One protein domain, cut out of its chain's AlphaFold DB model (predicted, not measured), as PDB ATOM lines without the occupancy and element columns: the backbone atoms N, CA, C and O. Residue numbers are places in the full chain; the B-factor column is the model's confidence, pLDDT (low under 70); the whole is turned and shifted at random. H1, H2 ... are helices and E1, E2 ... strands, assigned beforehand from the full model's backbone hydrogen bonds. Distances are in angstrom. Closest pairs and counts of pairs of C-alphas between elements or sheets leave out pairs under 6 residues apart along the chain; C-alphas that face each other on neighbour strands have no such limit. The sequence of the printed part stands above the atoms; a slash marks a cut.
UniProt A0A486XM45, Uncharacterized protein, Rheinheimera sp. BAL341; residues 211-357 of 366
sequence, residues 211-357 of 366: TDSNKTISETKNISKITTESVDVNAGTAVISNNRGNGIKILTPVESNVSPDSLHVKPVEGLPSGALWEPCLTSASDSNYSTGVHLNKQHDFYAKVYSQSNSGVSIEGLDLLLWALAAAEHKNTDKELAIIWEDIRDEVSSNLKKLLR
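Overview. This is residues 211 to 357 of the 366 residues of an uncharacterized protein of Rheinheimera sp. BAL341 (UniProt A0A486XM45). The core is a small three-stranded sheet, E4 E6 E5, with the long helix H3 packed slantwise across one face of it. H1 and H4 lie to either side of H3, H2 lies at one end of the domain, and a second three-stranded sheet, E1 E2 E3, packs on the last residues of H3 at the other end. The printed part has 147 residues, with named elements in the order H1 E1 E2 E3 E4 E5 E6 H2 H3 H4; the class is mixed, helices and strands. E4 E6 E5 is a mixed sheet and E1 E2 E3 an antiparallel one. The whole is compact, with a radius of gyration of the C-alphas of 14.8 A and spans of 42 by 32 by 27 A.

Arrangement. E6, residues 290 to 296, is the inner strand between E4, residues 265 to 268, and E5, residues 277 to 282. E4 and E6 are parallel, with N 268 and O 295 at 2.8 A; E5 and E6 form an antiparallel hairpin, with N 292 and O 280 at 2.8 A. H3, residues 312 to 332, is on one face of this sheet at a height of 8.8 A, making two layers, and runs slantwise to the strands, at 56 degrees to E6 on the local plane. The closest C-alphas of H3 and E5 are those of Ala 326 and Pro 279, 4.7 A apart. H1, residues 211 to 219, touches residues 312 to 320 of H3 at a steep tilt of 48 degrees, the same way; the closest C-alphas are those of Ser 213 and Glu 316, 4.9 A. H4, residues 337 to 355, is close to H3 but not clearly touching, at a shallow tilt of 28 degrees, opposite ways; the closest C-alphas are those of Glu 329 and Trp 341, 6.7 A. With residues 352 to 353 alone H4 touches H2, residues 300 to 304; the closest C-alphas are those of Asp 300 and Lys 353, 5.8 A. E1, residues 227 to 232, E2, residues 237 to 242, and E3, residues 245 to 251, form a meander, each strand the antiparallel neighbour of the one before, with N 239 and O 230 at 2.8 A and N 240 and O 248 at 2.9 A. The closest C-alphas of E2 and H3 are those of Asn 242 and Lys 331, 5.0 A. In H1, H2, H3 and H4 every O i to N i+4 pair is within hydrogen-bond range.

Along the chain. H1 begins at C-alpha 211, (-55.258, -29.237, -11.348). H3 measures 30.0 A, from C-alpha 312 at (-54.199, -24.427, -19.425), and H4 26.8 A, ending at C-alpha 355, (-31.395, -21.386, -23.595). E6 measures 19.5 A and E3 16.4 A.

Size, cuts and confidence. The C-alphas farthest apart are those of Gly 247 and Asn 310, 43.4 A. The printed part has no cut. The link E3 to E4 is long, with 13 residues; in it, residues 254 to 255 pair in parallel with residues 281 to 282 of E5. The mean pLDDT of the printed part is 88.9, and residues 222 to 225 and residue 310 are under 70.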
ATOM      1  N   THR A 211     -54.085 -28.410 -11.658       88.94
ATOM      2  CA  THR A 211     -55.258 -29.237 -11.348       88.94
ATOM      3  C   THR A 211     -55.682 -30.090 -12.542       88.94
ATOM      4  O   THR A 211     -55.930 -31.282 -12.372       88.94
ATOM      5  N   ASP A 212     -55.702 -29.511 -13.747       89.19
ATOM      6  CA  ASP A 212     -56.091 -30.225 -14.970       89.19
ATOM      7  C   ASP A 212     -55.129 -31.382 -15.265       89.19
ATOM      8  O   ASP A 212     -55.568 -32.512 -15.462       89.19
ATOM      9  N   SER A 213     -53.819 -31.149 -15.147       92.12
ATOM     10  CA  SER A 213     -52.782 -32.175 -15.302       92.12
ATOM     11  C   SER A 213     -52.964 -33.329 -14.314       92.12
ATOM     12  O   SER A 213     -52.931 -34.499 -14.696       92.12
ATOM     13  N   ASN A 214     -53.201 -33.011 -13.037       93.31
ATOM     14  CA  ASN A 214     -53.437 -34.016 -12.000       93.31
ATOM     15  C   ASN A 214     -54.702 -34.834 -12.285       93.31
ATOM     16  O   ASN A 214     -54.681 -36.063 -12.170       93.31
ATOM     17  N   LYS A 215     -55.779 -34.175 -12.724       92.00
ATOM     18  CA  LYS A 215     -57.017 -34.839 -13.127       92.00
ATOM     19  C   LYS A 215     -56.779 -35.777 -14.311       92.00
ATOM     20  O   LYS A 215     -57.082 -36.965 -14.201       92.00
ATOM     21  N   THR A 216     -56.163 -35.289 -15.385       92.50
ATOM     22  CA  THR A 216     -55.865 -36.069 -16.593       92.50
ATOM     23  C   THR A 216     -55.016 -37.301 -16.283       92.50
ATOM     24  O   THR A 216     -55.354 -38.407 -16.714       92.50
ATOM     25  N   ILE A 217     -53.953 -37.161 -15.482       91.25
ATOM     26  CA  ILE A 217     -53.111 -38.298 -15.075       91.25
ATOM     27  C   ILE A 217     -53.912 -39.295 -14.226       91.25
ATOM     28  O   ILE A 217     -53.794 -40.504 -14.427       91.25
ATOM     29  N   SER A 218     -54.759 -38.820 -13.310       89.06
ATOM     30  CA  SER A 218     -55.556 -39.699 -12.446       89.06
ATOM     31  C   SER A 218     -56.612 -40.513 -13.215       89.06
ATOM     32  O   SER A 218     -56.826 -41.692 -12.916       89.06
ATOM     33  N   GLU A 219     -57.245 -39.909 -14.229       88.88
ATOM     34  CA  GLU A 219     -58.320 -40.507 -15.032       88.88
ATOM     35  C   GLU A 219     -57.792 -41.433 -16.136       88.88
ATOM     36  O   GLU A 219     -58.492 -42.350 -16.588       88.88
ATOM     37  N   THR A 220     -56.545 -41.232 -16.568       88.00
ATOM     38  CA  THR A 220     -55.961 -42.008 -17.661       88.00
ATOM     39  C   THR A 220     -55.663 -43.440 -17.212       88.00
ATOM     40  O   THR A 220     -54.888 -43.724 -16.294       88.00
ATOM     41  N   LYS A 221     -56.292 -44.395 -17.899       79.56
ATOM     42  CA  LYS A 221     -56.110 -45.831 -17.659       79.56
ATOM     43  C   LYS A 221     -54.834 -46.334 -18.333       79.56
ATOM     44  O   LYS A 221     -54.407 -45.798 -19.347       79.56
ATOM     45  N   ASN A 222     -54.262 -47.415 -17.800       68.75
ATOM     46  CA  ASN A 222     -53.072 -48.092 -18.343       68.75
ATOM     47  C   ASN A 222     -51.793 -47.246 -18.397       68.75
ATOM     48  O   ASN A 222     -50.848 -47.615 -19.097       68.75
ATOM     49  N   ILE A 223     -51.714 -46.149 -17.641       68.81
ATOM     50  CA  ILE A 223     -50.421 -45.501 -17.458       68.81
ATOM     51  C   ILE A 223     -49.549 -46.393 -16.581       68.81
ATOM     52  O   ILE A 223     -50.037 -47.047 -15.659       68.81
ATOM     53  N   SER A 224     -48.257 -46.448 -16.902       58.12
ATOM     54  CA  SER A 224     -47.284 -47.266 -16.182       58.12
ATOM     55  C   SER A 224     -47.185 -46.807 -14.726       58.12
ATOM     56  O   SER A 224     -46.473 -45.856 -14.422       58.12
ATOM     57  N   LYS A 225     -47.917 -47.477 -13.834       65.62
ATOM     58  CA  LYS A 225     -47.839 -47.282 -12.387       65.62
ATOM     59  C   LYS A 225     -46.767 -48.207 -11.844       65.62
ATOM     60  O   LYS A 225     -46.762 -49.397 -12.158       65.62
ATOM     61  N   ILE A 226     -45.850 -47.653 -11.064       76.12
ATOM     62  CA  ILE A 226     -44.873 -48.470 -10.364       76.12
ATOM     63  C   ILE A 226     -45.549 -49.218  -9.221       76.12
ATOM     64  O   ILE A 226     -46.503 -48.715  -8.628       76.12
ATOM     65  N   THR A 227     -45.081 -50.425  -8.923       78.06
ATOM     66  CA  THR A 227     -45.541 -51.165  -7.748       78.06
ATOM     67  C   THR A 227     -44.529 -50.958  -6.633       78.06
ATOM     68  O   THR A 227     -43.381 -51.381  -6.753       78.06
ATOM     69  N   THR A 228     -44.945 -50.274  -5.567       82.94
ATOM     70  CA  THR A 228     -44.137 -50.100  -4.356       82.94
ATOM     71  C   THR A 228     -44.326 -51.294  -3.426       82.94
ATOM     72  O   THR A 228     -45.455 -51.593  -3.041       82.94
ATOM     73  N   GLU A 229     -43.236 -51.951  -3.047       84.88
ATOM     74  CA  GLU A 229     -43.221 -53.046  -2.069       84.88
ATOM     75  C   GLU A 229     -43.145 -52.501  -0.640       84.88
ATOM     76  O   GLU A 229     -43.893 -52.920   0.240       84.88
ATOM     77  N   SER A 230     -42.257 -51.532  -0.418       87.56
ATOM     78  CA  SER A 230     -42.133 -50.818   0.848       87.56
ATOM     79  C   SER A 230     -41.666 -49.388   0.615       87.56
ATOM     80  O   SER A 230     -40.996 -49.084  -0.375       87.56
ATOM     81  N   VAL A 231     -42.043 -48.499   1.528       88.75
ATOM     82  CA  VAL A 231     -41.637 -47.095   1.518       88.75
ATOM     83  C   VAL A 231     -41.142 -46.699   2.902       88.75
ATOM     84  O   VAL A 231     -41.686 -47.137   3.914       88.75
ATOM     85  N   ASP A 232     -40.123 -45.855   2.936       88.06
ATOM     86  CA  ASP A 232     -39.655 -45.172   4.133       88.06
ATOM     87  C   ASP A 232     -39.690 -43.669   3.862       88.06
ATOM     88  O   ASP A 232     -38.831 -43.119   3.166       88.06
ATOM     89  N   VAL A 233     -40.720 -43.024   4.407       86.00
ATOM     90  CA  VAL A 233     -40.978 -41.589   4.238       86.00
ATOM     91  C   VAL A 233     -39.867 -40.747   4.864       86.00
ATOM     92  O   VAL A 233     -39.458 -39.747   4.285       86.00
ATOM     93  N   ASN A 234     -39.332 -41.166   6.015       84.88
ATOM     94  CA  ASN A 234     -38.315 -40.398   6.736       84.88
ATOM     95  C   ASN A 234     -36.951 -40.494   6.052       84.88
ATOM     96  O   ASN A 234     -36.211 -39.515   6.003       84.88
ATOM     97  N   ALA A 235     -36.618 -41.675   5.529       80.88
ATOM     98  CA  ALA A 235     -35.379 -41.877   4.789       80.88
ATOM     99  C   ALA A 235     -35.462 -41.401   3.329       80.88
ATOM    100  O   ALA A 235     -34.425 -41.324   2.673       80.88
ATOM    101  N   GLY A 236     -36.663 -41.121   2.802       86.75
ATOM    102  CA  GLY A 236     -36.865 -40.807   1.385       86.75
ATOM    103  C   GLY A 236     -36.448 -41.968   0.481       86.75
ATOM    104  O   GLY A 236     -35.778 -41.771  -0.531       86.75
ATOM    105  N   THR A 237     -36.759 -43.204   0.882       89.44
ATOM    106  CA  THR A 237     -36.400 -44.397   0.102       89.44
ATOM    107  C   THR A 237     -37.602 -45.286  -0.135       89.44
ATOM    108  O   THR A 237     -38.523 -45.344   0.678       89.44
ATOM    109  N   ALA A 238     -37.580 -46.021  -1.240       91.62
ATOM    110  CA  ALA A 238     -38.605 -47.003  -1.549       91.62
ATOM    111  C   ALA A 238     -38.003 -48.246  -2.190       91.62
ATOM    112  O   ALA A 238     -36.971 -48.178  -2.860       91.62
ATOM    113  N   VAL A 239     -38.668 -49.377  -1.985       92.56
ATOM    114  CA  VAL A 239     -38.413 -50.620  -2.705       92.56
ATOM    115  C   VAL A 239     -39.521 -50.793  -3.732       92.56
ATOM    116  O   VAL A 239     -40.704 -50.804  -3.389       92.56
ATOM    117  N   ILE A 240     -39.133 -50.885  -4.997       91.62
ATOM    118  CA  ILE A 240     -40.037 -50.901  -6.144       91.62
ATOM    119  C   ILE A 240     -39.794 -52.123  -7.030       91.62
ATOM    120  O   ILE A 240     -38.685 -52.651  -7.117       91.62
ATOM    121  N   SER A 241     -40.844 -52.520  -7.740       90.81
ATOM    122  CA  SER A 241     -40.773 -53.449  -8.866       90.81
ATOM    123  C   SER A 241     -40.948 -52.685 -10.184       90.81
ATOM    124  O   SER A 241     -41.918 -51.937 -10.351       90.81
ATOM    125  N   ASN A 242     -40.009 -52.849 -11.120       91.50
ATOM    126  CA  ASN A 242     -39.988 -52.144 -12.407       91.50
ATOM    127  C   ASN A 242     -39.409 -53.010 -13.557       91.50
ATOM    128  O   ASN A 242     -39.257 -54.221 -13.418       91.50
ATOM    129  N   ASN A 243     -39.082 -52.416 -14.717       91.12
ATOM    130  CA  ASN A 243     -38.561 -53.154 -15.884       91.12
ATOM    131  C   ASN A 243     -37.178 -53.798 -15.670       91.12
ATOM    132  O   ASN A 243     -36.742 -54.581 -16.513       91.12
ATOM    133  N   ARG A 244     -36.451 -53.416 -14.619       90.88
ATOM    134  CA  ARG A 244     -35.145 -53.974 -14.249       90.88
ATOM    135  C   ARG A 244     -35.272 -55.145 -13.264       90.88
ATOM    136  O   ARG A 244     -34.294 -55.854 -13.054       90.88
ATOM    137  N   GLY A 245     -36.459 -55.379 -12.698       89.38
ATOM    138  CA  GLY A 245     -36.729 -56.464 -11.754       89.38
ATOM    139  C   GLY A 245     -37.539 -56.015 -10.536       89.38
ATOM    140  O   GLY A 245     -38.092 -54.916 -10.504       89.38
ATOM    141  N   ASN A 246     -37.589 -56.887  -9.530       90.00
ATOM    142  CA  ASN A 246     -38.278 -56.651  -8.258       90.00
ATOM    143  C   ASN A 246     -37.265 -56.311  -7.155       90.00
ATOM    144  O   ASN A 246     -36.083 -56.639  -7.282       90.00
ATOM    145  N   GLY A 247     -37.716 -55.702  -6.057       89.81
ATOM    146  CA  GLY A 247     -36.852 -55.414  -4.910       89.81
ATOM    147  C   GLY A 247     -35.824 -54.296  -5.134       89.81
ATOM    148  O   GLY A 247     -34.802 -54.253  -4.447       89.81
ATOM    149  N   ILE A 248     -36.047 -53.394  -6.094       91.50
ATOM    150  CA  ILE A 248     -35.096 -52.326  -6.423       91.50
ATOM    151  C   ILE A 248     -35.249 -51.194  -5.417       91.50
ATOM    152  O   ILE A 248     -36.299 -50.562  -5.331       91.50
ATOM    153  N   LYS A 249     -34.183 -50.917  -4.664       91.44
ATOM    154  CA  LYS A 249     -34.151 -49.795  -3.727       91.44
ATOM    155  C   LYS A 249     -33.773 -48.505  -4.451       91.44
ATOM    156  O   LYS A 249     -32.687 -48.424  -5.022       91.44
ATOM    157  N   ILE A 250     -34.632 -47.498  -4.355       91.19
ATOM    158  CA  ILE A 250     -34.410 -46.156  -4.897       91.19
ATOM    159  C   ILE A 250     -34.403 -45.105  -3.789       91.19
ATOM    160  O   ILE A 250     -35.056 -45.270  -2.755       91.19
ATOM    161  N   LEU A 251     -33.657 -44.027  -4.026       88.88
ATOM    162  CA  LEU A 251     -33.713 -42.792  -3.252       88.88
ATOM    163  C   LEU A 251     -34.631 -41.830  -4.010       88.88
ATOM    164  O   LEU A 251     -34.307 -41.412  -5.117       88.88
ATOM    165  N   THR A 252     -35.801 -41.548  -3.452       89.75
ATOM    166  CA  THR A 252     -36.812 -40.684  -4.066       89.75
ATOM    167  C   THR A 252     -37.667 -40.080  -2.955       89.75
ATOM    168  O   THR A 252     -38.012 -40.798  -2.010       89.75
ATOM    169  N   PRO A 253     -38.017 -38.784  -3.011       91.62
ATOM    170  CA  PRO A 253     -38.940 -38.201  -2.048       91.62
ATOM    171  C   PRO A 253     -40.244 -38.997  -1.987       91.62
ATOM    172  O   PRO A 253     -40.804 -39.357  -3.023       91.62
ATOM    173  N   VAL A 254     -40.733 -39.257  -0.776       92.06
ATOM    174  CA  VAL A 254     -41.994 -39.970  -0.554       92.06
ATOM    175  C   VAL A 254     -42.946 -39.075   0.231       92.06
ATOM    176  O   VAL A 254     -42.563 -38.523   1.259       92.06
ATOM    177  N   GLU A 255     -44.189 -38.951  -0.230       92.62
ATOM    178  CA  GLU A 255     -45.228 -38.160   0.429       92.62
ATOM    179  C   GLU A 255     -46.539 -38.947   0.571       92.62
ATOM    180  O   GLU A 255     -47.070 -39.501  -0.395       92.62
ATOM    181  N   SER A 256     -47.082 -38.965   1.786       92.00
ATOM    182  CA  SER A 256     -48.355 -39.612   2.130       92.00
ATOM    183  C   SER A 256     -49.452 -38.567   2.332       92.00
ATOM    184  O   SER A 256     -49.167 -37.429   2.703       92.00
ATOM    185  N   ASN A 257     -50.715 -38.966   2.160       91.12
ATOM    186  CA  ASN A 257     -51.893 -38.104   2.364       91.12
ATOM    187  C   ASN A 257     -51.879 -36.810   1.521       91.12
ATOM    188  O   ASN A 257     -52.316 -35.748   1.968       91.12
ATOM    189  N   VAL A 258     -51.368 -36.902   0.293       91.88
ATOM    190  CA  VAL A 258     -51.290 -35.791  -0.662       91.88
ATOM    191  C   VAL A 258     -52.675 -35.498  -1.244       91.88
ATOM    192  O   VAL A 258     -53.440 -36.413  -1.556       91.88
ATOM    193  N   SER A 259     -53.017 -34.217  -1.406       91.88
ATOM    194  CA  SER A 259     -54.301 -33.823  -1.993       91.88
ATOM    195  C   SER A 259     -54.388 -34.217  -3.479       91.88
ATOM    196  O   SER A 259     -53.370 -34.192  -4.173       91.88
ATOM    197  N   PRO A 260     -55.591 -34.511  -4.012       88.81
ATOM    198  CA  PRO A 260     -55.761 -34.872  -5.423       88.81
ATOM    199  C   PRO A 260     -55.171 -33.852  -6.408       88.81
ATOM    200  O   PRO A 260     -54.597 -34.243  -7.419       88.81
ATOM    201  N   ASP A 261     -55.235 -32.560  -6.079       89.12
ATOM    202  CA  ASP A 261     -54.740 -31.464  -6.926       89.12
ATOM    203  C   ASP A 261     -53.207 -31.387  -7.023       89.12
ATOM    204  O   ASP A 261     -52.680 -30.588  -7.794       89.12
ATOM    205  N   SER A 262     -52.486 -32.179  -6.227       91.88
ATOM    206  CA  SER A 262     -51.018 -32.221  -6.205       91.88
ATOM    207  C   SER A 262     -50.457 -33.644  -6.190       91.88
ATOM    208  O   SER A 262     -49.269 -33.845  -5.944       91.88
ATOM    209  N   LEU A 263     -51.306 -34.641  -6.447       91.69
ATOM    210  CA  LEU A 263     -50.953 -36.048  -6.300       91.69
ATOM    211  C   LEU A 263     -49.906 -36.493  -7.324       91.69
ATOM    212  O   LEU A 263     -49.018 -37.262  -6.996       91.69
ATOM    213  N   HIS A 264     -49.990 -36.026  -8.561       94.50
ATOM    214  CA  HIS A 264     -49.113 -36.437  -9.654       94.50
ATOM    215  C   HIS A 264     -48.143 -35.338 -10.069       94.50
ATOM    216  O   HIS A 264     -47.001 -35.632 -10.403       94.50
ATOM    217  N   VAL A 265     -48.572 -34.081 -10.033       96.19
ATOM    218  CA  VAL A 265     -47.732 -32.933 -10.382       96.19
ATOM    219  C   VAL A 265     -47.840 -31.918  -9.265       96.19
ATOM    220  O   VAL A 265     -48.926 -31.398  -9.000       96.19
ATOM    221  N   LYS A 266     -46.712 -31.633  -8.611       95.25
ATOM    222  CA  LYS A 266     -46.660 -30.725  -7.469       95.25
ATOM    223  C   LYS A 266     -45.540 -29.704  -7.645       95.25
ATOM    224  O   LYS A 266     -44.364 -30.069  -7.617       95.25
ATOM    225  N   PRO A 267     -45.854 -28.411  -7.783       93.38
ATOM    226  CA  PRO A 267     -44.827 -27.389  -7.776       93.38
ATOM    227  C   PRO A 267     -44.306 -27.166  -6.350       93.38
ATOM    228  O   PRO A 267     -45.073 -26.946  -5.412       93.38
ATOM    229  N   VAL A 268     -42.987 -27.189  -6.192       92.38
ATOM    230  CA  VAL A 268     -42.281 -26.992  -4.922       92.38
ATOM    231  C   VAL A 268     -41.448 -25.716  -4.968       92.38
ATOM    232  O   VAL A 268     -40.998 -25.280  -6.027       92.38
ATOM    233  N   GLU A 269     -41.229 -25.102  -3.805       86.75
ATOM    234  CA  GLU A 269     -40.511 -23.825  -3.724       86.75
ATOM    235  C   GLU A 269     -39.077 -23.921  -4.246       86.75
ATOM    236  O   GLU A 269     -38.575 -22.951  -4.802       86.75
ATOM    237  N   GLY A 270     -38.410 -25.064  -4.089       86.75
ATOM    238  CA  GLY A 270     -37.066 -25.300  -4.599       86.75
ATOM    239  C   GLY A 270     -36.652 -26.757  -4.436       86.75
ATOM    240  O   GLY A 270     -37.164 -27.443  -3.556       86.75
ATOM    241  N   LEU A 271     -35.707 -27.200  -5.263       87.62
ATOM    242  CA  LEU A 271     -35.067 -28.512  -5.144       87.62
ATOM    243  C   LEU A 271     -33.598 -28.342  -4.734       87.62
ATOM    244  O   LEU A 271     -32.948 -27.439  -5.270       87.62
ATOM    245  N   PRO A 272     -33.047 -29.191  -3.843       80.25
ATOM    246  CA  PRO A 272     -31.637 -29.127  -3.450       80.25
ATOM    247  C   PRO A 272     -30.661 -29.232  -4.631       80.25
ATOM    248  O   PRO A 272     -29.674 -28.502  -4.666       80.25
ATOM    249  N   SER A 273     -30.971 -30.073  -5.625       81.19
ATOM    250  CA  SER A 273     -30.194 -30.199  -6.870       81.19
ATOM    251  C   SER A 273     -30.248 -28.940  -7.742       81.19
ATOM    252  O   SER A 273     -29.387 -28.696  -8.583       81.19
ATOM    253  N   GLY A 274     -31.282 -28.110  -7.576       84.88
ATOM    254  CA  GLY A 274     -31.554 -26.983  -8.460       84.88
ATOM    255  C   GLY A 274     -31.989 -27.390  -9.875       84.88
ATOM    256  O   GLY A 274     -32.023 -26.516 -10.754       84.88
ATOM    257  N   ALA A 275     -32.314 -28.670 -10.098       92.81
ATOM    258  CA  ALA A 275     -32.909 -29.185 -11.330       92.81
ATOM    259  C   ALA A 275     -34.331 -28.632 -11.538       92.81
ATOM    260  O   ALA A 275     -34.937 -28.081 -10.618       92.81
ATOM    261  N   LEU A 276     -34.857 -28.737 -12.759       95.94
ATOM    262  CA  LEU A 276     -36.221 -28.319 -13.090       95.94
ATOM    263  C   LEU A 276     -37.269 -29.245 -12.465       95.94
ATOM    264  O   LEU A 276     -38.284 -28.756 -11.972       95.94
ATOM    265  N   TRP A 277     -37.029 -30.554 -12.478       97.50
ATOM    266  CA  TRP A 277     -37.944 -31.533 -11.905       97.50
ATOM    267  C   TRP A 277     -37.201 -32.603 -11.107       97.50
ATOM    268  O   TRP A 277     -36.011 -32.833 -11.319       97.50
ATOM    269  N   GLU A 278     -37.926 -33.267 -10.213       95.94
ATOM    270  CA  GLU A 278     -37.474 -34.445  -9.475       95.94
ATOM    271  C   GLU A 278     -38.619 -35.471  -9.415       95.94
ATOM    272  O   GLU A 278     -39.751 -35.094  -9.092       95.94
ATOM    273  N   PRO A 279     -38.376 -36.752  -9.750       95.31
ATOM    274  CA  PRO A 279     -39.349 -37.818  -9.534       95.31
ATOM    275  C   PRO A 279     -39.620 -38.016  -8.043       95.31
ATOM    276  O   PRO A 279     -38.685 -38.027  -7.245       95.31
ATOM    277  N   CYS A 280     -40.878 -38.237  -7.673       94.56
ATOM    278  CA  CYS A 280     -41.264 -38.558  -6.302       94.56
ATOM    279  C   CYS A 280     -42.308 -39.677  -6.260       94.56
ATOM    280  O   CYS A 280     -42.926 -40.027  -7.271       94.56
ATOM    281  N   LEU A 281     -42.501 -40.262  -5.082       94.06
ATOM    282  CA  LEU A 281     -43.574 -41.205  -4.806       94.06
ATOM    283  C   LEU A 281     -44.621 -40.552  -3.919       94.06
ATOM    284  O   LEU A 281     -44.341 -40.131  -2.803       94.06
ATOM    285  N   THR A 282     -45.851 -40.513  -4.397       93.19
ATOM    286  CA  THR A 282     -46.953 -39.829  -3.725       93.19
ATOM    287  C   THR A 282     -48.130 -40.769  -3.549       93.19
ATOM    288  O   THR A 282     -48.380 -41.659  -4.371       93.19
ATOM    289  N   SER A 283     -48.886 -40.565  -2.478       91.50
ATOM    290  CA  SER A 283     -50.162 -41.235  -2.277       91.50
ATOM    291  C   SER A 283     -51.192 -40.313  -1.635       91.50
ATOM    292  O   SER A 283     -50.863 -39.488  -0.787       91.50
ATOM    293  N   ALA A 284     -52.463 -40.510  -1.993       89.62
ATOM    294  CA  ALA A 284     -53.610 -39.896  -1.325       89.62
ATOM    295  C   ALA A 284     -53.880 -40.489   0.075       89.62
ATOM    296  O   ALA A 284     -54.759 -40.016   0.788       89.62
ATOM    297  N   SER A 285     -53.152 -41.539   0.458       88.00
ATOM    298  CA  SER A 285     -53.237 -42.223   1.752       88.00
ATOM    299  C   SER A 285     -51.837 -42.633   2.223       88.00
ATOM    300  O   SER A 285     -50.840 -42.272   1.600       88.00
ATOM    301  N   ASP A 286     -51.742 -43.448   3.272       85.25
ATOM    302  CA  ASP A 286     -50.471 -44.035   3.722       85.25
ATOM    303  C   ASP A 286     -50.044 -45.284   2.915       85.25
ATOM    304  O   ASP A 286     -49.031 -45.912   3.219       85.25
ATOM    305  N   SER A 287     -50.801 -45.665   1.878       83.25
ATOM    306  CA  SER A 287     -50.565 -46.855   1.037       83.25
ATOM    307  C   SER A 287     -50.809 -46.564  -0.450       83.25
ATOM    308  O   SER A 287     -51.368 -45.526  -0.773       83.25
ATOM    309  N   ASN A 288     -50.457 -47.466  -1.374       85.50
ATOM    310  CA  ASN A 288     -50.676 -47.295  -2.828       85.50
ATOM    311  C   ASN A 288     -49.958 -46.079  -3.439       85.50
ATOM    312  O   ASN A 288     -50.572 -45.246  -4.108       85.50
ATOM    313  N   TYR A 289     -48.651 -45.984  -3.211       89.94
ATOM    314  CA  TYR A 289     -47.836 -44.923  -3.791       89.94
ATOM    315  C   TYR A 289     -47.737 -45.070  -5.307       89.94
ATOM    316  O   TYR A 289     -47.652 -46.172  -5.852       89.94
ATOM    317  N   SER A 290     -47.741 -43.934  -5.985       90.00
ATOM    318  CA  SER A 290     -47.594 -43.834  -7.430       90.00
ATOM    319  C   SER A 290     -46.550 -42.784  -7.776       90.00
ATOM    320  O   SER A 290     -46.129 -42.011  -6.918       90.00
ATOM    321  N   THR A 291     -46.110 -42.762  -9.031       93.12
ATOM    322  CA  THR A 291     -45.175 -41.734  -9.478       93.12
ATOM    323  C   THR A 291     -45.848 -40.365  -9.487       93.12
ATOM    324  O   THR A 291     -46.877 -40.166 -10.143       93.12
ATOM    325  N   GLY A 292     -45.212 -39.421  -8.808       94.56
ATOM    326  CA  GLY A 292     -45.412 -37.993  -8.962       94.56
ATOM    327  C   GLY A 292     -44.154 -37.314  -9.505       94.56
ATOM    328  O   GLY A 292     -43.104 -37.938  -9.694       94.56
ATOM    329  N   VAL A 293     -44.273 -36.017  -9.763       96.50
ATOM    330  CA  VAL A 293     -43.154 -35.152 -10.121       96.50
ATOM    331  C   VAL A 293     -43.221 -33.852  -9.327       96.50
ATOM    332  O   VAL A 293     -44.255 -33.178  -9.274       96.50
ATOM    333  N   HIS A 294     -42.095 -33.490  -8.722       96.94
ATOM    334  CA  HIS A 294     -41.886 -32.175  -8.137       96.94
ATOM    335  C   HIS A 294     -41.363 -31.211  -9.193       96.94
ATOM    336  O   HIS A 294     -40.379 -31.509  -9.868       96.94
ATOM    337  N   LEU A 295     -41.997 -30.046  -9.322       96.12
ATOM    338  CA  LEU A 295     -41.576 -28.989 -10.242       96.12
ATOM    339  C   LEU A 295     -40.928 -27.839  -9.474       96.12
ATOM    340  O   LEU A 295     -41.539 -27.246  -8.590       96.12
ATOM    341  N   ASN A 296     -39.691 -27.500  -9.817       93.81
ATOM    342  CA  ASN A 296     -38.933 -26.468  -9.124       93.81
ATOM    343  C   ASN A 296     -39.341 -25.059  -9.579       93.81
ATOM    344  O   ASN A 296     -38.893 -24.586 -10.628       93.81
ATOM    345  N   LYS A 297     -40.106 -24.339  -8.746       90.19
ATOM    346  CA  LYS A 297     -40.530 -22.954  -9.028       90.19
ATOM    347  C   LYS A 297     -39.371 -21.958  -9.160       90.19
ATOM    348  O   LYS A 297     -39.533 -20.909  -9.780       90.19
ATOM    349  N   GLN A 298     -38.201 -22.253  -8.587       86.69
ATOM    350  CA  GLN A 298     -37.001 -21.409  -8.707       86.69
ATOM    351  C   GLN A 298     -36.230 -21.632 -10.010       86.69
ATOM    352  O   GLN A 298     -35.313 -20.869 -10.311       86.69
ATOM    353  N   HIS A 299     -36.558 -22.666 -10.784       91.06
ATOM    354  CA  HIS A 299     -35.886 -22.914 -12.048       91.06
ATOM    355  C   HIS A 299     -36.348 -21.914 -13.121       91.06
ATOM    356  O   HIS A 299     -37.548 -21.714 -13.303       91.06
ATOM    357  N   ASP A 300     -35.410 -21.345 -13.892       88.00
ATOM    358  CA  ASP A 300     -35.685 -20.364 -14.960       88.00
ATOM    359  C   ASP A 300     -36.794 -20.817 -15.919       88.00
ATOM    360  O   ASP A 300     -37.641 -20.020 -16.303       88.00
ATOM    361  N   PHE A 301     -36.811 -22.101 -16.282       92.38
ATOM    362  CA  PHE A 301     -37.860 -22.668 -17.135       92.38
ATOM    363  C   PHE A 301     -39.252 -22.551 -16.514       92.38
ATOM    364  O   PHE A 301     -40.174 -22.089 -17.178       92.38
ATOM    365  N   TYR A 302     -39.406 -22.884 -15.234       91.62
ATOM    366  CA  TYR A 302     -40.680 -22.694 -14.551       91.62
ATOM    367  C   TYR A 302     -41.031 -21.199 -14.491       91.62
ATOM    368  O   TYR A 302     -42.096 -20.760 -14.920       91.62
ATOM    369  N   ALA A 303     -40.092 -20.378 -14.029       86.25
ATOM    370  CA  ALA A 303     -40.333 -18.961 -13.802       86.25
ATOM    371  C   ALA A 303     -40.612 -18.152 -15.081       86.25
ATOM    372  O   ALA A 303     -41.308 -17.142 -15.001       86.25
ATOM    373  N   LYS A 304     -40.074 -18.559 -16.239       86.75
ATOM    374  CA  LYS A 304     -40.181 -17.829 -17.518       86.75
ATOM    375  C   LYS A 304     -41.161 -18.456 -18.509       86.75
ATOM    376  O   LYS A 304     -41.716 -17.730 -19.321       86.75
ATOM    377  N   VAL A 305     -41.350 -19.779 -18.479       89.25
ATOM    378  CA  VAL A 305     -42.204 -20.493 -19.449       89.25
ATOM    379  C   VAL A 305     -43.566 -20.806 -18.845       89.25
ATOM    380  O   VAL A 305     -44.576 -20.375 -19.393       89.25
ATOM    381  N   TYR A 306     -43.612 -21.490 -17.695       87.06
ATOM    382  CA  TYR A 306     -44.887 -21.840 -17.050       87.06
ATOM    383  C   TYR A 306     -45.717 -20.598 -16.723       87.06
ATOM    384  O   TYR A 306     -46.910 -20.549 -17.000       87.06
ATOM    385  N   SER A 307     -45.065 -19.567 -16.191       77.69
ATOM    386  CA  SER A 307     -45.712 -18.317 -15.787       77.69
ATOM    387  C   SER A 307     -46.218 -17.446 -16.948       77.69
ATOM    388  O   SER A 307     -46.989 -16.517 -16.731       77.69
ATOM    389  N   GLN A 308     -45.768 -17.710 -18.178       76.81
ATOM    390  CA  GLN A 308     -46.192 -17.011 -19.399       76.81
ATOM    391  C   GLN A 308     -47.200 -17.813 -20.217       76.81
ATOM    392  O   GLN A 308     -47.680 -17.352 -21.255       76.81
ATOM    393  N   SER A 309     -47.515 -19.029 -19.781       76.00
ATOM    394  CA  SER A 309     -48.450 -19.880 -20.486       76.00
ATOM    395  C   SER A 309     -49.881 -19.375 -20.298       76.00
ATOM    396  O   SER A 309     -50.519 -19.617 -19.278       76.00
ATOM    397  N   ASN A 310     -50.412 -18.716 -21.327       65.44
ATOM    398  CA  ASN A 310     -51.773 -18.164 -21.336       65.44
ATOM    399  C   ASN A 310     -52.876 -19.217 -21.558       65.44
ATOM    400  O   ASN A 310     -54.051 -18.866 -21.647       65.44
ATOM    401  N   SER A 311     -52.525 -20.499 -21.703       73.56
ATOM    402  CA  SER A 311     -53.498 -21.579 -21.887       73.56
ATOM    403  C   SER A 311     -53.217 -22.738 -20.937       73.56
ATOM    404  O   SER A 311     -52.075 -23.197 -20.835       73.56
ATOM    405  N   GLY A 312     -54.272 -23.237 -20.283       74.75
ATOM    406  CA  GLY A 312     -54.199 -24.427 -19.425       74.75
ATOM    407  C   GLY A 312     -53.650 -25.642 -20.175       74.75
ATOM    408  O   GLY A 312     -52.817 -26.357 -19.642       74.75
ATOM    409  N   VAL A 313     -53.975 -25.776 -21.467       82.81
ATOM    410  CA  VAL A 313     -53.473 -26.853 -22.344       82.81
ATOM    411  C   VAL A 313     -51.946 -26.852 -22.468       82.81
ATOM    412  O   VAL A 313     -51.327 -27.908 -22.548       82.81
ATOM    413  N   SER A 314     -51.312 -25.677 -22.494       86.62
ATOM    414  CA  SER A 314     -49.849 -25.588 -22.595       86.62
ATOM    415  C   SER A 314     -49.164 -25.937 -21.270       86.62
ATOM    416  O   SER A 314     -48.135 -26.607 -21.288       86.62
ATOM    417  N   ILE A 315     -49.751 -25.546 -20.130       90.00
ATOM    418  CA  ILE A 315     -49.282 -25.960 -18.794       90.00
ATOM    419  C   ILE A 315     -49.429 -27.475 -18.651       90.00
ATOM    420  O   ILE A 315     -48.467 -28.159 -18.318       90.00
ATOM    421  N   GLU A 316     -50.604 -27.996 -18.996       91.38
ATOM    422  CA  GLU A 316     -50.905 -29.422 -18.960       91.38
ATOM    423  C   GLU A 316     -49.952 -30.222 -19.855       91.38
ATOM    424  O   GLU A 316     -49.377 -31.212 -19.414       91.38
ATOM    425  N   GLY A 317     -49.690 -29.772 -21.084       91.19
ATOM    426  CA  GLY A 317     -48.735 -30.433 -21.974       91.19
ATOM    427  C   GLY A 317     -47.316 -30.523 -21.395       91.19
ATOM    428  O   GLY A 317     -46.665 -31.562 -21.528       91.19
ATOM    429  N   LEU A 318     -46.838 -29.464 -20.730       94.56
ATOM    430  CA  LEU A 318     -45.530 -29.455 -20.061       94.56
ATOM    431  C   LEU A 318     -45.510 -30.379 -18.837       94.56
ATOM    432  O   LEU A 318     -44.564 -31.147 -18.659       94.56
ATOM    433  N   ASP A 319     -46.571 -30.344 -18.036       95.38
ATOM    434  CA  ASP A 319     -46.732 -31.191 -16.858       95.38
ATOM    435  C   ASP A 319     -46.740 -32.672 -17.220       95.38
ATOM    436  O   ASP A 319     -46.007 -33.461 -16.624       95.38
ATOM    437  N   LEU A 320     -47.528 -33.051 -18.230       95.06
ATOM    438  CA  LEU A 320     -47.611 -34.425 -18.715       95.06
ATOM    439  C   LEU A 320     -46.257 -34.914 -19.237       95.06
ATOM    440  O   LEU A 320     -45.893 -36.064 -18.994       95.06
ATOM    441  N   LEU A 321     -45.489 -34.050 -19.909       96.12
ATOM    442  CA  LEU A 321     -44.142 -34.381 -20.374       96.12
ATOM    443  C   LEU A 321     -43.184 -34.636 -19.202       96.12
ATOM    444  O   LEU A 321     -42.509 -35.666 -19.180       96.12
ATOM    445  N   LEU A 322     -43.123 -33.724 -18.227       96.56
ATOM    446  CA  LEU A 322     -42.225 -33.858 -17.073       96.56
ATOM    447  C   LEU A 322     -42.621 -35.036 -16.180       96.56
ATOM    448  O   LEU A 322     -41.760 -35.785 -15.717       96.56
ATOM    449  N   TRP A 323     -43.921 -35.265 -16.007       96.00
ATOM    450  CA  TRP A 323     -44.428 -36.443 -15.319       96.00
ATOM    451  C   TRP A 323     -44.072 -37.736 -16.065       96.00
ATOM    452  O   TRP A 323     -43.632 -38.705 -15.445       96.00
ATOM    453  N   ALA A 324     -44.184 -37.763 -17.398       94.62
ATOM    454  CA  ALA A 324     -43.813 -38.930 -18.198       94.62
ATOM    455  C   ALA A 324     -42.314 -39.252 -18.094       94.62
ATOM    456  O   ALA A 324     -41.954 -40.429 -18.040       94.62
ATOM    457  N   LEU A 325     -41.448 -38.235 -18.017       95.38
ATOM    458  CA  LEU A 325     -40.016 -38.419 -17.757       95.38
ATOM    459  C   LEU A 325     -39.774 -39.039 -16.375       95.38
ATOM    460  O   LEU A 325     -39.049 -40.029 -16.277       95.38
ATOM    461  N   ALA A 326     -40.431 -38.528 -15.329       95.12
ATOM    462  CA  ALA A 326     -40.346 -39.095 -13.981       95.12
ATOM    463  C   ALA A 326     -40.842 -40.554 -13.930       95.12
ATOM    464  O   ALA A 326     -40.205 -41.427 -13.336       95.12
ATOM    465  N   ALA A 327     -41.951 -40.857 -14.609       93.19
ATOM    466  CA  ALA A 327     -42.481 -42.214 -14.709       93.19
ATOM    467  C   ALA A 327     -41.543 -43.155 -15.477       93.19
ATOM    468  O   ALA A 327     -41.360 -44.306 -15.072       93.19
ATOM    469  N   ALA A 328     -40.929 -42.681 -16.565       93.19
ATOM    470  CA  ALA A 328     -39.959 -43.449 -17.337       93.19
ATOM    471  C   ALA A 328     -38.708 -43.777 -16.515       93.19
ATOM    472  O   ALA A 328     -38.231 -44.914 -16.573       93.19
ATOM    473  N   GLU A 329     -38.225 -42.824 -15.723       94.19
ATOM    474  CA  GLU A 329     -37.111 -43.025 -14.806       94.19
ATOM    475  C   GLU A 329     -37.436 -44.095 -13.764       94.19
ATOM    476  O   GLU A 329     -36.767 -45.126 -13.714       94.19
ATOM    477  N   HIS A 330     -38.514 -43.922 -12.997       93.00
ATOM    478  CA  HIS A 330     -38.954 -44.910 -12.009       93.00
ATOM    479  C   HIS A 330     -39.099 -46.313 -12.616       93.00
ATOM    480  O   HIS A 330     -38.719 -47.313 -12.002       93.00
ATOM    481  N   LYS A 331     -39.594 -46.403 -13.855       91.69
ATOM    482  CA  LYS A 331     -39.794 -47.678 -14.546       91.69
ATOM    483  C   LYS A 331     -38.491 -48.357 -14.986       91.69
ATOM    484  O   LYS A 331     -38.487 -49.574 -15.173       91.69
ATOM    485  N   ASN A 332     -37.412 -47.605 -15.190       92.69
ATOM    486  CA  ASN A 332     -36.173 -48.117 -15.779       92.69
ATOM    487  C   ASN A 332     -34.932 -47.894 -14.910       92.69
ATOM    488  O   ASN A 332     -33.835 -48.177 -15.374       92.69
ATOM    489  N   THR A 333     -35.085 -47.398 -13.686       92.94
ATOM    490  CA  THR A 333     -33.969 -47.164 -12.770       92.94
ATOM    491  C   THR A 333     -33.548 -48.439 -12.036       92.94
ATOM    492  O   THR A 333     -34.352 -49.339 -11.788       92.94
ATOM    493  N   ASP A 334     -32.275 -48.491 -11.682       92.44
ATOM    494  CA  ASP A 334     -31.647 -49.430 -10.761       92.44
ATOM    495  C   ASP A 334     -30.450 -48.712 -10.114       92.44
ATOM    496  O   ASP A 334     -30.269 -47.505 -10.291       92.44
ATOM    497  N   LYS A 335     -29.625 -49.428  -9.345       88.38
ATOM    498  CA  LYS A 335     -28.488 -48.824  -8.639       88.38
ATOM    499  C   LYS A 335     -27.491 -48.125  -9.576       88.38
ATOM    500  O   LYS A 335     -26.880 -47.145  -9.161       88.38
ATOM    501  N   GLU A 336     -27.299 -48.632 -10.791       88.69
ATOM    502  CA  GLU A 336     -26.347 -48.071 -11.756       88.69
ATOM    503  C   GLU A 336     -27.002 -46.956 -12.577       88.69
ATOM    504  O   GLU A 336     -26.440 -45.870 -12.720       88.69
ATOM    505  N   LEU A 337     -28.222 -47.193 -13.064       92.25
ATOM    506  CA  LEU A 337     -28.941 -46.244 -13.913       92.25
ATOM    507  C   LEU A 337     -29.438 -45.008 -13.159       92.25
ATOM    508  O   LEU A 337     -29.632 -43.974 -13.791       92.25
ATOM    509  N   ALA A 338     -29.618 -45.078 -11.837       87.94
ATOM    510  CA  ALA A 338     -30.034 -43.929 -11.031       87.94
ATOM    511  C   ALA A 338     -29.101 -42.719 -11.209       87.94
ATOM    512  O   ALA A 338     -29.582 -41.597 -11.341       87.94
ATOM    513  N   ILE A 339     -27.789 -42.963 -11.290       86.25
ATOM    514  CA  ILE A 339     -26.779 -41.914 -11.498       86.25
ATOM    515  C   ILE A 339     -26.953 -41.285 -12.884       86.25
ATOM    516  O   ILE A 339     -26.964 -40.069 -13.022       86.25
ATOM    517  N   ILE A 340     -27.176 -42.110 -13.911       92.19
ATOM    518  CA  ILE A 340     -27.373 -41.630 -15.287       92.19
ATOM    519  C   ILE A 340     -28.642 -40.778 -15.391       92.19
ATOM    520  O   ILE A 340     -28.655 -39.757 -16.076       92.19
ATOM    521  N   TRP A 341     -29.722 -41.176 -14.716       93.56
ATOM    522  CA  TRP A 341     -30.947 -40.380 -14.684       93.56
ATOM    523  C   TRP A 341     -30.746 -39.030 -13.995       93.56
ATOM    524  O   TRP A 341     -31.264 -38.024 -14.480       93.56
ATOM    525  N   GLU A 342     -29.970 -38.992 -12.911       88.25
ATOM    526  CA  GLU A 342     -29.579 -37.747 -12.248       88.25
ATOM    527  C   GLU A 342     -28.772 -36.835 -13.179       88.25
ATOM    528  O   GLU A 342     -29.165 -35.683 -13.380       88.25
ATOM    529  N   ASP A 343     -27.753 -37.372 -13.855       85.69
ATOM    530  CA  ASP A 343     -26.949 -36.634 -14.836       85.69
ATOM    531  C   ASP A 343     -27.817 -36.048 -15.964       85.69
ATOM    532  O   ASP A 343     -27.656 -34.887 -16.351       85.69
ATOM    533  N   ILE A 344     -28.793 -36.815 -16.466       93.50
ATOM    534  CA  ILE A 344     -29.739 -36.346 -17.490       93.50
ATOM    535  C   ILE A 344     -30.583 -35.182 -16.960       93.50
ATOM    536  O   ILE A 344     -30.759 -34.185 -17.669       93.50
ATOM    537  N   ARG A 345     -31.120 -35.275 -15.734       94.44
ATOM    538  CA  ARG A 345     -31.913 -34.182 -15.139       94.44
ATOM    539  C   ARG A 345     -31.089 -32.910 -15.024       94.44
ATOM    540  O   ARG A 345     -31.579 -31.833 -15.385       94.44
ATOM    541  N   ASP A 346     -29.850 -33.030 -14.569       85.50
ATOM    542  CA  ASP A 346     -28.941 -31.903 -14.399       85.50
ATOM    543  C   ASP A 346     -28.545 -31.281 -15.738       85.50
ATOM    544  O   ASP A 346     -28.602 -30.053 -15.895       85.50
ATOM    545  N   GLU A 347     -28.218 -32.099 -16.739       90.50
ATOM    546  CA  GLU A 347     -27.855 -31.625 -18.071       90.50
ATOM    547  C   GLU A 347     -29.029 -30.920 -18.760       90.50
ATOM    548  O   GLU A 347     -28.873 -29.796 -19.254       90.50
ATOM    549  N   VAL A 348     -30.224 -31.523 -18.743       94.38
ATOM    550  CA  VAL A 348     -31.435 -30.911 -19.310       94.38
ATOM    551  C   VAL A 348     -31.736 -29.592 -18.603       94.38
ATOM    552  O   VAL A 348     -31.906 -28.563 -19.261       94.38
ATOM    553  N   SER A 349     -31.732 -29.578 -17.269       94.00
ATOM    554  CA  SER A 349     -31.996 -28.372 -16.475       94.00
ATOM    555  C   SER A 349     -30.973 -27.266 -16.764       94.00
ATOM    556  O   SER A 349     -31.331 -26.108 -16.991       94.00
ATOM    557  N   SER A 350     -29.688 -27.616 -16.837       86.12
ATOM    558  CA  SER A 350     -28.599 -26.694 -17.179       86.12
ATOM    559  C   SER A 350     -28.751 -26.118 -18.587       86.12
ATOM    560  O   SER A 350     -28.603 -24.909 -18.789       86.12
ATOM    561  N   ASN A 351     -29.096 -26.952 -19.567       91.44
ATOM    562  CA  ASN A 351     -29.308 -26.515 -20.942       91.44
ATOM    563  C   ASN A 351     -30.530 -25.600 -21.061       91.44
ATOM    564  O   ASN A 351     -30.432 -24.551 -21.698       91.44
ATOM    565  N   LEU A 352     -31.629 -25.899 -20.367       93.12
ATOM    566  CA  LEU A 352     -32.788 -25.007 -20.299       93.12
ATOM    567  C   LEU A 352     -32.428 -23.650 -19.673       93.12
ATOM    568  O   LEU A 352     -32.783 -22.615 -20.233       93.12
ATOM    569  N   LYS A 353     -31.647 -23.620 -18.581       84.69
ATOM    570  CA  LYS A 353     -31.132 -22.356 -18.011       84.69
ATOM    571  C   LYS A 353     -30.330 -21.560 -19.043       84.69
ATOM    572  O   LYS A 353     -30.491 -20.347 -19.128       84.69
ATOM    573  N   LYS A 354     -29.471 -22.218 -19.833       86.50
ATOM    574  CA  LYS A 354     -28.663 -21.566 -20.883       86.50
ATOM    575  C   LYS A 354     -29.529 -21.004 -22.012       86.50
ATOM    576  O   LYS A 354     -29.317 -19.859 -22.402       86.50
ATOM    577  N   LEU A 355     -30.494 -21.781 -22.505       89.56
ATOM    578  CA  LEU A 355     -31.395 -21.386 -23.595       89.56
ATOM    579  C   LEU A 355     -32.282 -20.195 -23.212       89.56
ATOM    580  O   LEU A 355     -32.579 -19.350 -24.048       89.56
ATOM    581  N   LEU A 356     -32.652 -20.092 -21.936       86.19
ATOM    582  CA  LEU A 356     -33.515 -19.029 -21.425       86.19
ATOM    583  C   LEU A 356     -32.750 -17.793 -20.921       86.19
ATOM    584  O   LEU A 356     -33.368 -16.892 -20.351       86.19
ATOM    585  N   ARG A 357     -31.422 -17.712 -21.107       80.94
ATOM    586  CA  ARG A 357     -30.604 -16.586 -20.605       80.94
ATOM    587  C   ARG A 357     -31.040 -15.230 -21.147       80.94
ATOM    588  O   ARG A 357     -30.984 -14.256 -20.410       80.94
TER     589      ARG A 357